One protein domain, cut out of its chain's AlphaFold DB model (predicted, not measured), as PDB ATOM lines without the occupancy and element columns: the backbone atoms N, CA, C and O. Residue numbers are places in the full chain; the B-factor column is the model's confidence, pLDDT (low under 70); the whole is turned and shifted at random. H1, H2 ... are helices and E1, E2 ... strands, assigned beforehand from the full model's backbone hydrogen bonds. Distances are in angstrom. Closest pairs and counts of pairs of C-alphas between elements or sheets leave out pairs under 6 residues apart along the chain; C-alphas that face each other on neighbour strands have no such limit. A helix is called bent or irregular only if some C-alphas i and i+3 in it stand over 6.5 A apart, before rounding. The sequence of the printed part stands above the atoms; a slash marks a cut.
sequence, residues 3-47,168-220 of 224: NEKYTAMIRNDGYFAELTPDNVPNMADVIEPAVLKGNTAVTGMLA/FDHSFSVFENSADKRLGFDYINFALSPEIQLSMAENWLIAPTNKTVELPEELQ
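What this domain is: This is residues 3 to 47 and 168 to 220 of the 224 residues of the protein "Spermidine/putrescine-binding periplasmic protein" of Tropicibacter naphthalenivorans (UniProt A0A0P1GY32). A small ribbon of two strands, E1 and E2, lies in the middle, with H1 near E2 on one side, H4 near E1 on the other, and H3 near both strands. H2 packs on H3, and residues 205 to 216 lead to H5 at one end of the long axis. The printed part has 98 residues with five named helices and two named strands, in the order H1 H2 E1 E2 H3 H4 H5; the sheet E1 - E2 is antiparallel and the class is mixed, helices and strands. It is compact, with a radius of gyration of the C-alphas of 13.4 A, and its outline is elongated, 43 by 26 by 21 A.

How they stand to each other: The closest C-alphas of H1, residues 4 to 11, and E2, residues 168 to 172, are those of Glu 4 and Ser 171, 6.7 A apart. H2, residues 25 to 29, touches H3, residues 181 to 191, with C-alphas 26 and 189 closest at 5.5 A. E1, residues 42 to 47, and E2 are antiparallel at 154 degrees, with N 44 and O 170 within hydrogen-bond range at 3.0 A. H3 and H4, residues 194 to 204, are close but not clearly touching, with C-alphas 191 and 197 closest at 6.9 A; they run the same way at a steep tilt of 61 degrees. H4 and H5, residues 217 to 220, are close but not clearly touching, with C-alphas 202 and 219 closest at 7.0 A. In H3 and H4 every O i to N i+4 pair is within hydrogen-bond range; in H1 2 of 4 are, in H2 0 of 1, beside 2 of 2 O i to N i+3 pairs, and H5 is too short for one.

Where its parts are: H1 begins at C-alpha 4 (69.411, -14.853, 11.749) and is only just irregular, C-alphas 6 and 9 being 6.9 A apart. From first to last C-alpha E1 measures 14.7 A, E2 13.4 A, H3 15.3 A and H4 15.2 A. H5 ends at C-alpha 220 (83.051, -8.140, 34.635).

The domain as a whole: The two C-alphas farthest apart, those of Asp 13 and Glu 217, are 43.6 A apart. Residues 48 to 167 are not printed, and C-alphas 47 and 168 are 4.9 A apart across the cut. The links H1 to H2, H2 to E1 and H4 to H5 are long. The mean pLDDT of the printed part is 94.8, and no printed residue is under 70.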
ATOM      1  N   ASN A   3      71.725 -18.801  13.308       84.56
ATOM      2  CA  ASN A   3      71.988 -17.369  13.138       84.56
ATOM      3  C   ASN A   3      70.917 -16.734  12.230       84.56
ATOM      4  O   ASN A   3      70.524 -17.360  11.235       84.56
ATOM      5  N   GLU A   4      70.493 -15.493  12.511       86.19
ATOM      6  CA  GLU A   4      69.411 -14.853  11.749       86.19
ATOM      7  C   GLU A   4      69.717 -14.640  10.266       86.19
ATOM      8  O   GLU A   4      68.781 -14.612   9.464       86.19
ATOM      9  N   LYS A   5      70.993 -14.622   9.854       84.00
ATOM     10  CA  LYS A   5      71.371 -14.647   8.430       84.00
ATOM     11  C   LYS A   5      70.653 -15.757   7.651       84.00
ATOM     12  O   LYS A   5      70.376 -15.581   6.467       84.00
ATOM     13  N   TYR A   6      70.371 -16.895   8.286       84.19
ATOM     14  CA  TYR A   6      69.783 -18.066   7.628       84.19
ATOM     15  C   TYR A   6      68.272 -18.195   7.840       84.19
ATOM     16  O   TYR A   6      67.574 -18.719   6.973       84.19
ATOM     17  N   THR A   7      67.754 -17.740   8.981       85.56
ATOM     18  CA  THR A   7      66.349 -17.933   9.379       85.56
ATOM     19  C   THR A   7      65.452 -16.747   9.064       85.56
ATOM     20  O   THR A   7      64.250 -16.950   8.889       85.56
ATOM     21  N   ALA A   8      66.001 -15.537   8.920       85.12
ATOM     22  CA  ALA A   8      65.203 -14.330   8.706       85.12
ATOM     23  C   ALA A   8      64.311 -14.414   7.455       85.12
ATOM     24  O   ALA A   8      63.163 -13.971   7.489       85.12
ATOM     25  N   MET A   9      64.797 -15.033   6.371       84.12
ATOM     26  CA  MET A   9      64.054 -15.143   5.107       84.12
ATOM     27  C   MET A   9      62.766 -15.961   5.232       84.12
ATOM     28  O   MET A   9      61.771 -15.612   4.615       84.12
ATOM     29  N   ILE A  10      62.782 -17.023   6.039       86.06
ATOM     30  CA  ILE A  10      61.650 -17.952   6.189       86.06
ATOM     31  C   ILE A  10      60.773 -17.619   7.403       86.06
ATOM     32  O   ILE A  10      59.758 -18.268   7.649       86.06
ATOM     33  N   ARG A  11      61.158 -16.609   8.191       84.75
ATOM     34  CA  ARG A  11      60.482 -16.247   9.441       84.75
ATOM     35  C   ARG A  11      59.058 -15.747   9.221       84.75
ATOM     36  O   ARG A  11      58.170 -16.057  10.009       84.75
ATOM     37  N   ASN A  12      58.840 -15.019   8.130       80.06
ATOM     38  CA  ASN A  12      57.535 -14.452   7.787       80.06
ATOM     39  C   ASN A  12      56.616 -15.437   7.045       80.06
ATOM     40  O   ASN A  12      55.461 -15.107   6.793       80.06
ATOM     41  N   ASP A  13      57.096 -16.643   6.738       88.25
ATOM     42  CA  ASP A  13      56.362 -17.623   5.930       88.25
ATOM     43  C   ASP A  13      55.455 -18.540   6.777       88.25
ATOM     44  O   ASP A  13      54.849 -19.478   6.262       88.25
ATOM     45  N   GLY A  14      55.352 -18.291   8.090       87.81
ATOM     46  CA  GLY A  14      54.482 -19.055   8.996       87.81
ATOM     47  C   GLY A  14      55.025 -20.431   9.396       87.81
ATOM     48  O   GLY A  14      54.277 -21.265   9.899       87.81
ATOM     49  N   TYR A  15      56.321 -20.690   9.191       91.94
ATOM     50  CA  TYR A  15      56.940 -21.972   9.549       91.94
ATOM     51  C   TYR A  15      57.241 -22.137  11.039       91.94
ATOM     52  O   TYR A  15      57.559 -23.250  11.460       91.94
ATOM     53  N   PHE A  16      57.170 -21.074  11.839       94.94
ATOM     54  CA  PHE A  16      57.552 -21.094  13.249       94.94
ATOM     55  C   PHE A  16      56.363 -20.821  14.165       94.94
ATOM     56  O   PHE A  16      55.517 -19.984  13.858       94.94
ATOM     57  N   ALA A  17      56.338 -21.527  15.291       95.69
ATOM     58  CA  ALA A  17      55.371 -21.322  16.351       95.69
ATOM     59  C   ALA A  17      55.629 -20.006  17.090       95.69
ATOM     60  O   ALA A  17      56.771 -19.556  17.208       95.69
ATOM     61  N   GLU A  18      54.557 -19.431  17.627       95.94
ATOM     62  CA  GLU A  18      54.647 -18.292  18.533       95.94
ATOM     63  C   GLU A  18      55.239 -18.721  19.886       95.94
ATOM     64  O   GLU A  18      54.814 -19.703  20.505       95.94
ATOM     65  N   LEU A  19      56.230 -17.964  20.344       97.38
ATOM     66  CA  LEU A  19      56.876 -18.071  21.643       97.38
ATOM     67  C   LEU A  19      56.290 -17.005  22.563       97.38
ATOM     68  O   LEU A  19      56.266 -15.822  22.228       97.38
ATOM     69  N   THR A  20      55.825 -17.411  23.735       97.56
ATOM     70  CA  THR A  20      55.275 -16.496  24.735       97.56
ATOM     71  C   THR A  20      55.781 -16.889  26.118       97.56
ATOM     72  O   THR A  20      56.151 -18.046  26.321       97.56
ATOM     73  N   PRO A  21      55.738 -15.992  27.114       97.75
ATOM     74  CA  PRO A  21      56.025 -16.365  28.498       97.75
ATOM     75  C   PRO A  21      55.156 -17.517  29.045       97.75
ATOM     76  O   PRO A  21      55.563 -18.194  29.982       97.75
ATOM     77  N   ASP A  22      53.990 -17.799  28.453       98.12
ATOM     78  CA  ASP A  22      53.150 -18.928  28.878       98.12
ATOM     79  C   ASP A  22      53.739 -20.290  28.471       98.12
ATOM     80  O   ASP A  22      53.527 -21.291  29.160       98.12
ATOM     81  N   ASN A  23      54.451 -20.353  27.339       98.06
ATOM     82  CA  ASN A  23      55.063 -21.586  26.836       98.06
ATOM     83  C   ASN A  23      56.587 -21.637  27.044       98.06
ATOM     84  O   ASN A  23      57.129 -22.725  27.224       98.06
ATOM     85  N   VAL A  24      57.249 -20.482  27.116       98.56
ATOM     86  CA  VAL A  24      58.672 -20.290  27.421       98.56
ATOM     87  C   VAL A  24      58.798 -19.237  28.540       98.56
ATOM     88  O   VAL A  24      59.076 -18.071  28.256       98.56
ATOM     89  N   PRO A  25      58.596 -19.603  29.819       98.50
ATOM     90  CA  PRO A  25      58.593 -18.657  30.944       98.50
ATOM     91  C   PRO A  25      59.787 -17.698  31.029       98.50
ATOM     92  O   PRO A  25      59.589 -16.495  31.192       98.50
ATOM     93  N   ASN A  26      61.015 -18.189  30.835       98.56
ATOM     94  CA  ASN A  26      62.240 -17.378  30.909       98.56
ATOM     95  C   ASN A  26      62.330 -16.297  29.814       98.56
ATOM     96  O   ASN A  26      63.178 -15.411  29.887       98.56
ATOM     97  N   MET A  27      61.447 -16.319  28.811       97.62
ATOM     98  CA  MET A  27      61.324 -15.243  27.824       97.62
ATOM     99  C   MET A  27      60.844 -13.923  28.449       97.62
ATOM    100  O   MET A  27      61.091 -12.864  27.882       97.62
ATOM    101  N   ALA A  28      60.192 -13.941  29.616       97.75
ATOM    102  CA  ALA A  28      59.826 -12.711  30.326       97.75
ATOM    103  C   ALA A  28      61.055 -11.906  30.794       97.75
ATOM    104  O   ALA A  28      61.000 -10.677  30.910       97.75
ATOM    105  N   ASP A  29      62.171 -12.598  31.021       98.31
ATOM    106  CA  ASP A  29      63.366 -12.040  31.646       98.31
ATOM    107  C   ASP A  29      64.455 -11.659  30.641       98.31
ATOM    108  O   ASP A  29      65.487 -11.113  31.033       98.31
ATOM    109  N   VAL A  30      64.243 -11.871  29.337       98.25
ATOM    110  CA  VAL A  30      65.229 -11.469  28.325       98.25
ATOM    111  C   VAL A  30      65.194  -9.962  28.034       98.25
ATOM    112  O   VAL A  30      64.217  -9.254  28.310       98.25
ATOM    113  N   ILE A  31      66.291  -9.435  27.495       96.94
ATOM    114  CA  ILE A  31      66.347  -8.082  26.933       96.94
ATOM    115  C   ILE A  31      65.372  -7.955  25.758       96.94
ATOM    116  O   ILE A  31      65.200  -8.888  24.978       96.94
ATOM    117  N   GLU A  32      64.749  -6.787  25.599       95.44
ATOM    118  CA  GLU A  32      63.762  -6.555  24.534       95.44
ATOM    119  C   GLU A  32      64.300  -6.884  23.125       95.44
ATOM    120  O   GLU A  32      63.608  -7.602  22.401       95.44
ATOM    121  N   PRO A  33      65.540  -6.502  22.739       94.12
ATOM    122  CA  PRO A  33      66.074  -6.829  21.415       94.12
ATOM    123  C   PRO A  33      66.265  -8.329  21.154       94.12
ATOM    124  O   PRO A  33      66.418  -8.728  20.001       94.12
ATOM    125  N   ALA A  34      66.277  -9.167  22.197       96.06
ATOM    126  CA  ALA A  34      66.378 -10.611  22.033       96.06
ATOM    127  C   ALA A  34      65.059 -11.232  21.558       96.06
ATOM    128  O   ALA A  34      65.081 -12.310  20.971       96.06
ATOM    129  N   VAL A  35      63.911 -10.583  21.773       95.88
ATOM    130  CA  VAL A  35      62.629 -11.062  21.248       95.88
ATOM    131  C   VAL A  35      62.483 -10.602  19.803       95.88
ATOM    132  O   VAL A  35      62.325  -9.416  19.518       95.88
ATOM    133  N   LEU A  36      62.531 -11.548  18.865       92.50
ATOM    134  CA  LEU A  36      62.449 -11.211  17.449       92.50
ATOM    135  C   LEU A  36      61.008 -10.914  17.033       92.50
ATOM    136  O   LEU A  36      60.038 -11.438  17.588       92.50
ATOM    137  N   LYS A  37      60.869 -10.076  16.000       88.06
ATOM    138  CA  LYS A  37      59.573  -9.621  15.489       88.06
ATOM    139  C   LYS A  37      58.618 -10.795  15.237       88.06
ATOM    140  O   LYS A  37      58.973 -11.785  14.596       88.06
ATOM    141  N   GLY A  38      57.381 -10.639  15.708       89.44
ATOM    142  CA  GLY A  38      56.330 -11.650  15.576       89.44
ATOM    143  C   GLY A  38      56.443 -12.800  16.576       89.44
ATOM    144  O   GLY A  38      55.752 -13.794  16.394       89.44
ATOM    145  N   ASN A  39      57.307 -12.684  17.592       94.31
ATOM    146  CA  ASN A  39      57.463 -13.662  18.671       94.31
ATOM    147  C   ASN A  39      57.779 -15.081  18.175       94.31
ATOM    148  O   ASN A  39      57.492 -16.062  18.842       94.31
ATOM    149  N   THR A  40      58.371 -15.222  16.991       94.12
ATOM    150  CA  THR A  40      58.665 -16.537  16.390       94.12
ATOM    151  C   THR A  40      60.080 -17.028  16.679       94.12
ATOM    152  O   THR A  40      60.479 -18.111  16.246       94.12
ATOM    153  N   ALA A  41      60.872 -16.204  17.361       95.19
ATOM    154  CA  ALA A  41      62.166 -16.570  17.895       95.19
ATOM    155  C   ALA A  41      62.584 -15.660  19.037       95.19
ATOM    156  O   ALA A  41      62.134 -14.521  19.162       95.19
ATOM    157  N   VAL A  42      63.526 -16.183  19.807       97.00
ATOM    158  CA  VAL A  42      64.226 -15.468  20.860       97.00
ATOM    159  C   VAL A  42      65.724 -15.725  20.734       97.00
ATOM    160  O   VAL A  42      66.157 -16.872  20.597       97.00
ATOM    161  N   THR A  43      66.519 -14.663  20.722       96.94
ATOM    162  CA  THR A  43      67.980 -14.729  20.763       96.94
ATOM    163  C   THR A  43      68.415 -15.151  22.158       96.94
ATOM    164  O   THR A  43      68.114 -14.487  23.146       96.94
ATOM    165  N   GLY A  44      69.099 -16.289  22.243       96.62
ATOM    166  CA  GLY A  44      69.584 -16.835  23.512       96.62
ATOM    167  C   GLY A  44      71.100 -16.808  23.640       96.62
ATOM    168  O   GLY A  44      71.614 -17.168  24.688       96.62
ATOM    169  N   MET A  45      71.824 -16.433  22.585       95.44
ATOM    170  CA  MET A  45      73.280 -16.327  22.620       95.44
ATOM    171  C   MET A  45      73.720 -15.138  21.778       95.44
ATOM    172  O   MET A  45      73.326 -15.020  20.615       95.44
ATOM    173  N   LEU A  46      74.559 -14.295  22.365       95.56
ATOM    174  CA  LEU A  46      75.237 -13.193  21.704       95.56
ATOM    175  C   LEU A  46      76.738 -13.439  21.855       95.56
ATOM    176  O   LEU A  46      77.247 -13.383  22.968       95.56
ATOM    177  N   ALA A  47      77.440 -13.768  20.771       94.75
ATOM    178  CA  ALA A  47      78.895 -13.930  20.783       94.75
ATOM    179  C   ALA A  47      79.542 -12.644  20.238       94.75
ATOM    180  O   ALA A  47      79.425 -12.377  19.035       94.75
ATOM    181  N   PHE A 168      77.745 -12.178  16.723       92.75
ATOM    182  CA  PHE A 168      77.007 -13.337  16.247       92.75
ATOM    183  C   PHE A 168      75.825 -13.605  17.169       92.75
ATOM    184  O   PHE A 168      75.978 -13.997  18.326       92.75
ATOM    185  N   ASP A 169      74.630 -13.436  16.632       92.25
ATOM    186  CA  ASP A 169      73.396 -13.853  17.269       92.25
ATOM    187  C   ASP A 169      73.120 -15.339  17.006       92.25
ATOM    188  O   ASP A 169      73.348 -15.858  15.905       92.25
ATOM    189  N   HIS A 170      72.588 -16.025  18.016       93.31
ATOM    190  CA  HIS A 170      71.932 -17.311  17.827       93.31
ATOM    191  C   HIS A 170      70.539 -17.279  18.434       93.31
ATOM    192  O   HIS A 170      70.340 -17.137  19.648       93.31
ATOM    193  N   SER A 171      69.565 -17.444  17.554       95.00
ATOM    194  CA  SER A 171      68.153 -17.411  17.863       95.00
ATOM    195  C   SER A 171      67.567 -18.819  17.877       95.00
ATOM    196  O   SER A 171      67.993 -19.753  17.179       95.00
ATOM    197  N   PHE A 172      66.578 -18.991  18.740       96.50
ATOM    198  CA  PHE A 172      65.860 -20.234  18.925       96.50
ATOM    199  C   PHE A 172      64.430 -20.060  18.428       96.50
ATOM    200  O   PHE A 172      63.752 -19.113  18.811       96.50
ATOM    201  N   SER A 173      63.977 -21.001  17.601       95.75
ATOM    202  CA  SER A 173      62.608 -21.087  17.088       95.75
ATOM    203  C   SER A 173      62.106 -22.523  17.249       95.75
ATOM    204  O   SER A 173      62.904 -23.465  17.227       95.75
ATOM    205  N   VAL A 174      60.788 -22.702  17.313       96.56
ATOM    206  CA  VAL A 174      60.129 -24.013  17.206       96.56
ATOM    207  C   VAL A 174      59.348 -24.050  15.899       96.56
ATOM    208  O   VAL A 174      58.655 -23.089  15.584       96.56
ATOM    209  N   PHE A 175      59.445 -25.129  15.121       95.00
ATOM    210  CA  PHE A 175      58.635 -25.264  13.907       95.00
ATOM    211  C   PHE A 175      57.147 -25.406  14.242       95.00
ATOM    212  O   PHE A 175      56.765 -26.192  15.112       95.00
ATOM    213  N   GLU A 176      56.300 -24.717  13.481       95.00
ATOM    214  CA  GLU A 176      54.848 -24.711  13.671       95.00
ATOM    215  C   GLU A 176      54.213 -26.088  13.441       95.00
ATOM    216  O   GLU A 176      53.178 -26.400  14.013       95.00
ATOM    217  N   ASN A 177      54.864 -26.971  12.684       94.31
ATOM    218  CA  ASN A 177      54.402 -28.347  12.477       94.31
ATOM    219  C   ASN A 177      55.271 -29.387  13.207       94.31
ATOM    220  O   ASN A 177      55.283 -30.555  12.822       94.31
ATOM    221  N   SER A 178      56.023 -28.984  14.243       95.25
ATOM    222  CA  SER A 178      56.791 -29.928  15.065       95.25
ATOM    223  C   SER A 178      55.864 -30.943  15.739       95.25
ATOM    224  O   SER A 178      54.859 -30.567  16.343       95.25
ATOM    225  N   ALA A 179      56.233 -32.227  15.677       94.81
ATOM    226  CA  ALA A 179      55.501 -33.311  16.335       94.81
ATOM    227  C   ALA A 179      55.506 -33.186  17.870       94.81
ATOM    228  O   ALA A 179      54.579 -33.659  18.522       94.81
ATOM    229  N   ASP A 180      56.521 -32.523  18.431       96.00
ATOM    230  CA  ASP A 180      56.617 -32.230  19.859       96.00
ATOM    231  C   ASP A 180      57.050 -30.773  20.070       96.00
ATOM    232  O   ASP A 180      58.226 -30.445  20.253       96.00
ATOM    233  N   LYS A 181      56.081 -29.856  19.982       96.62
ATOM    234  CA  LYS A 181      56.323 -28.435  20.269       96.62
ATOM    235  C   LYS A 181      56.693 -28.200  21.729       96.62
ATOM    236  O   LYS A 181      57.482 -27.302  21.997       96.62
ATOM    237  N   ARG A 182      56.135 -28.993  22.655       97.56
ATOM    238  CA  ARG A 182      56.358 -28.824  24.094       97.56
ATOM    239  C   ARG A 182      57.832 -29.002  24.419       97.56
ATOM    240  O   ARG A 182      58.402 -28.108  25.026       97.56
ATOM    241  N   LEU A 183      58.456 -30.068  23.920       97.88
ATOM    242  CA  LEU A 183      59.890 -30.286  24.095       97.88
ATOM    243  C   LEU A 183      60.731 -29.147  23.497       97.88
ATOM    244  O   LEU A 183      61.738 -28.745  24.076       97.88
ATOM    245  N   GLY A 184      60.306 -28.604  22.351       98.12
ATOM    246  CA  GLY A 184      60.928 -27.423  21.757       98.12
ATOM    247  C   GLY A 184      60.870 -26.209  22.686       98.12
ATOM    248  O   GLY A 184      61.899 -25.591  22.940       98.12
ATOM    249  N   PHE A 185      59.693 -25.895  23.229       98.69
ATOM    250  CA  PHE A 185      59.521 -24.794  24.178       98.69
ATOM    251  C   PHE A 185      60.315 -25.014  25.469       98.69
ATOM    252  O   PHE A 185      61.010 -24.103  25.911       98.69
ATOM    253  N   ASP A 186      60.293 -26.228  26.021       98.62
ATOM    254  CA  ASP A 186      61.035 -26.578  27.234       98.62
ATOM    255  C   ASP A 186      62.549 -26.416  27.024       98.62
ATOM    256  O   ASP A 186      63.242 -25.891  27.897       98.62
ATOM    257  N   TYR A 187      63.069 -26.789  25.848       98.31
ATOM    258  CA  TYR A 187      64.477 -26.584  25.501       98.31
ATOM    259  C   TYR A 187      64.842 -25.099  25.382       98.31
ATOM    260  O   TYR A 187      65.880 -24.686  25.896       98.31
ATOM    261  N   ILE A 188      63.995 -24.283  24.741       98.56
ATOM    262  CA  ILE A 188      64.217 -22.830  24.681       98.56
ATOM    263  C   ILE A 188      64.191 -22.243  26.090       98.56
ATOM    264  O   ILE A 188      65.077 -21.474  26.453       98.56
ATOM    265  N   ASN A 189      63.220 -22.641  26.913       98.75
ATOM    266  CA  ASN A 189      63.115 -22.177  28.287       98.75
ATOM    267  C   ASN A 189      64.365 -22.541  29.101       98.75
ATOM    268  O   ASN A 189      64.898 -21.695  29.812       98.75
ATOM    269  N   PHE A 190      64.867 -23.768  28.956       98.56
ATOM    270  CA  PHE A 190      66.123 -24.207  29.561       98.56
ATOM    271  C   PHE A 190      67.313 -23.353  29.099       98.56
ATOM    272  O   PHE A 190      68.053 -22.842  29.938       98.56
ATOM    273  N   ALA A 191      67.466 -23.138  27.790       98.31
ATOM    274  CA  ALA A 191      68.565 -22.353  27.226       98.31
ATOM    275  C   ALA A 191      68.561 -20.887  27.695       98.31
ATOM    276  O   ALA A 191      69.622 -20.294  27.866       98.31
ATOM    277  N   LEU A 192      67.377 -20.310  27.926       98.62
ATOM    278  CA  LEU A 192      67.209 -18.947  28.439       98.62
ATOM    279  C   LEU A 192      67.288 -18.842  29.966       98.62
ATOM    280  O   LEU A 192      67.196 -17.735  30.498       98.62
ATOM    281  N   SER A 193      67.414 -19.958  30.686       98.62
ATOM    282  CA  SER A 193      67.487 -19.918  32.147       98.62
ATOM    283  C   SER A 193      68.747 -19.187  32.624       98.62
ATOM    284  O   SER A 193      69.789 -19.288  31.968       98.62
ATOM    285  N   PRO A 194      68.696 -18.482  33.770       98.38
ATOM    286  CA  PRO A 194      69.850 -17.737  34.267       98.38
ATOM    287  C   PRO A 194      71.086 -18.616  34.487       98.38
ATOM    288  O   PRO A 194      72.192 -18.213  34.152       98.38
ATOM    289  N   GLU A 195      70.893 -19.843  34.978       98.12
ATOM    290  CA  GLU A 195      71.966 -20.821  35.193       98.12
ATOM    291  C   GLU A 195      72.691 -21.179  33.888       98.12
ATOM    292  O   GLU A 195      73.920 -21.167  33.827       98.12
ATOM    293  N   ILE A 196      71.938 -21.459  32.821       98.31
ATOM    294  CA  ILE A 196      72.526 -21.840  31.533       98.31
ATOM    295  C   ILE A 196      73.161 -20.641  30.838       98.31
ATOM    296  O   ILE A 196      74.250 -20.764  30.284       98.31
ATOM    297  N   GLN A 197      72.530 -19.471  30.910       98.31
ATOM    298  CA  GLN A 197      73.097 -18.228  30.390       98.31
ATOM    299  C   GLN A 197      74.417 -17.873  31.095       98.31
ATOM    300  O   GLN A 197      75.399 -17.570  30.420       98.31
ATOM    301  N   LEU A 198      74.476 -18.001  32.426       98.19
ATOM    302  CA  LEU A 198      75.707 -17.811  33.196       98.19
ATOM    303  C   LEU A 198      76.784 -18.827  32.799       98.19
ATOM    304  O   LEU A 198      77.919 -18.438  32.533       98.19
ATOM    305  N   SER A 199      76.428 -20.108  32.670       97.81
ATOM    306  CA  SER A 199      77.375 -21.138  32.232       97.81
ATOM    307  C   SER A 199      77.977 -20.819  30.855       97.81
ATOM    308  O   SER A 199      79.187 -20.973  30.663       97.81
ATOM    309  N   MET A 200      77.178 -20.323  29.904       97.44
ATOM    310  CA  MET A 200      77.681 -19.907  28.589       97.44
ATOM    311  C   MET A 200      78.611 -18.686  28.674       97.44
ATOM    312  O   MET A 200      79.626 -18.650  27.972       97.44
ATOM    313  N   ALA A 201      78.313 -17.722  29.549       97.69
ATOM    314  CA  ALA A 201      79.182 -16.575  29.799       97.69
ATOM    315  C   ALA A 201      80.538 -17.005  30.391       97.69
ATOM    316  O   ALA A 201      81.583 -16.616  29.878       97.69
ATOM    317  N   GLU A 202      80.545 -17.873  31.406       96.31
ATOM    318  CA  GLU A 202      81.769 -18.347  32.074       96.31
ATOM    319  C   GLU A 202      82.694 -19.138  31.142       96.31
ATOM    320  O   GLU A 202      83.918 -18.951  31.125       96.31
ATOM    321  N   ASN A 203      82.107 -20.037  30.353       94.38
ATOM    322  CA  ASN A 203      82.878 -20.984  29.557       94.38
ATOM    323  C   ASN A 203      83.295 -20.403  28.205       94.38
ATOM    324  O   ASN A 203      84.391 -20.704  27.734       94.38
ATOM    325  N   TRP A 204      82.451 -19.569  27.592       93.94
ATOM    326  CA  TRP A 204      82.608 -19.169  26.191       93.94
ATOM    327  C   TRP A 204      82.499 -17.664  25.945       93.94
ATOM    328  O   TRP A 204      82.593 -17.251  24.792       93.94
ATOM    329  N   LEU A 205      82.320 -16.844  26.990       96.75
ATOM    330  CA  LEU A 205      82.084 -15.400  26.862       96.75
ATOM    331  C   LEU A 205      80.918 -15.075  25.914       96.75
ATOM    332  O   LEU A 205      80.954 -14.115  25.146       96.75
ATOM    333  N   ILE A 206      79.870 -15.897  25.973       96.69
ATOM    334  CA  ILE A 206      78.592 -15.597  25.335       96.69
ATOM    335  C   ILE A 206      77.835 -14.645  26.255       96.69
ATOM    336  O   ILE A 206      77.530 -14.997  27.394       96.69
ATOM    337  N   ALA A 207      77.530 -13.450  25.757       96.31
ATOM    338  CA  ALA A 207      76.802 -12.449  26.514       96.31
ATOM    339  C   ALA A 207      75.362 -12.932  26.779       96.31
ATOM    340  O   ALA A 207      74.675 -13.379  25.844       96.31
ATOM    341  N   PRO A 208      74.901 -12.877  28.042       96.81
ATOM    342  CA  PRO A 208      73.578 -13.354  28.404       96.81
ATOM    343  C   PRO A 208      72.495 -12.426  27.851       96.81
ATOM    344  O   PRO A 208      72.599 -11.203  27.930       96.81
ATOM    345  N   THR A 209      71.404 -12.995  27.340       97.62
ATOM    346  CA  THR A 209      70.214 -12.201  26.987       97.62
ATOM    347  C   THR A 209      69.214 -12.112  28.132       97.62
ATOM    348  O   THR A 209      68.383 -11.207  28.133       97.62
ATOM    349  N   ASN A 210      69.297 -13.009  29.121       98.19
ATOM    350  CA  ASN A 210      68.485 -12.965  30.335       98.19
ATOM    351  C   ASN A 210      69.038 -11.923  31.325       98.19
ATOM    352  O   ASN A 210      70.156 -12.050  31.818       98.19
ATOM    353  N   LYS A 211      68.228 -10.911  31.652       97.25
ATOM    354  CA  LYS A 211      68.594  -9.759  32.499       97.25
ATOM    355  C   LYS A 211      68.771 -10.104  33.978       97.25
ATOM    356  O   LYS A 211      69.244  -9.264  34.734       97.25
ATOM    357  N   THR A 212      68.330 -11.284  34.405       97.81
ATOM    358  CA  THR A 212      68.455 -11.738  35.800       97.81
ATOM    359  C   THR A 212      69.778 -12.450  36.073       97.81
ATOM    360  O   THR A 212      70.054 -12.812  37.213       97.81
ATOM    361  N   VAL A 213      70.607 -12.649  35.042       97.50
ATOM    362  CA  VAL A 213      71.960 -13.186  35.199       97.50
ATOM    363  C   VAL A 213      72.834 -12.145  35.887       97.50
ATOM    364  O   VAL A 213      73.066 -11.061  35.358       97.50
ATOM    365  N   GLU A 214      73.361 -12.501  37.053       94.94
ATOM    366  CA  GLU A 214      74.385 -11.720  37.738       94.94
ATOM    367  C   GLU A 214      75.764 -12.249  37.331       94.94
ATOM    368  O   GLU A 214      76.115 -13.387  37.643       94.94
ATOM    369  N   LEU A 215      76.544 -11.436  36.612       95.00
ATOM    370  CA  LEU A 215      77.898 -11.812  36.207       95.00
ATOM    371  C   LEU A 215      78.867 -11.708  37.402       95.00
ATOM    372  O   LEU A 215      78.991 -10.620  37.984       95.00
ATOM    373  N   PRO A 216      79.595 -12.789  37.746       95.06
ATOM    374  CA  PRO A 216      80.656 -12.752  38.747       95.06
ATOM    375  C   PRO A 216      81.717 -11.695  38.420       95.06
ATOM    376  O   PRO A 216      81.978 -11.413  37.251       95.06
ATOM    377  N   GLU A 217      82.384 -11.156  39.444       94.25
ATOM    378  CA  GLU A 217      83.421 -10.115  39.300       94.25
ATOM    379  C   GLU A 217      84.516 -10.511  38.292       94.25
ATOM    380  O   GLU A 217      84.963  -9.693  37.491       94.25
ATOM    381  N   GLU A 218      84.886 -11.793  38.254       92.19
ATOM    382  CA  GLU A 218      85.875 -12.326  37.310       92.19
ATOM    383  C   GLU A 218      85.465 -12.186  35.838       92.19
ATOM    384  O   GLU A 218      86.341 -12.106  34.971       92.19
ATOM    385  N   LEU A 219      84.158 -12.147  35.550       93.75
ATOM    386  CA  LEU A 219      83.628 -11.935  34.207       93.75
ATOM    387  C   LEU A 219      83.422 -10.460  33.864       93.75
ATOM    388  O   LEU A 219      83.454 -10.121  32.688       93.75
ATOM    389  N   GLN A 220      83.292  -9.576  34.856       90.50
ATOM    390  CA  GLN A 220      83.051  -8.140  34.635       90.50
ATOM    391  C   GLN A 220      84.233  -7.412  33.977       90.50
ATOM    392  O   GLN A 220      84.078  -6.302  33.477       90.50
TER     393      GLN A 220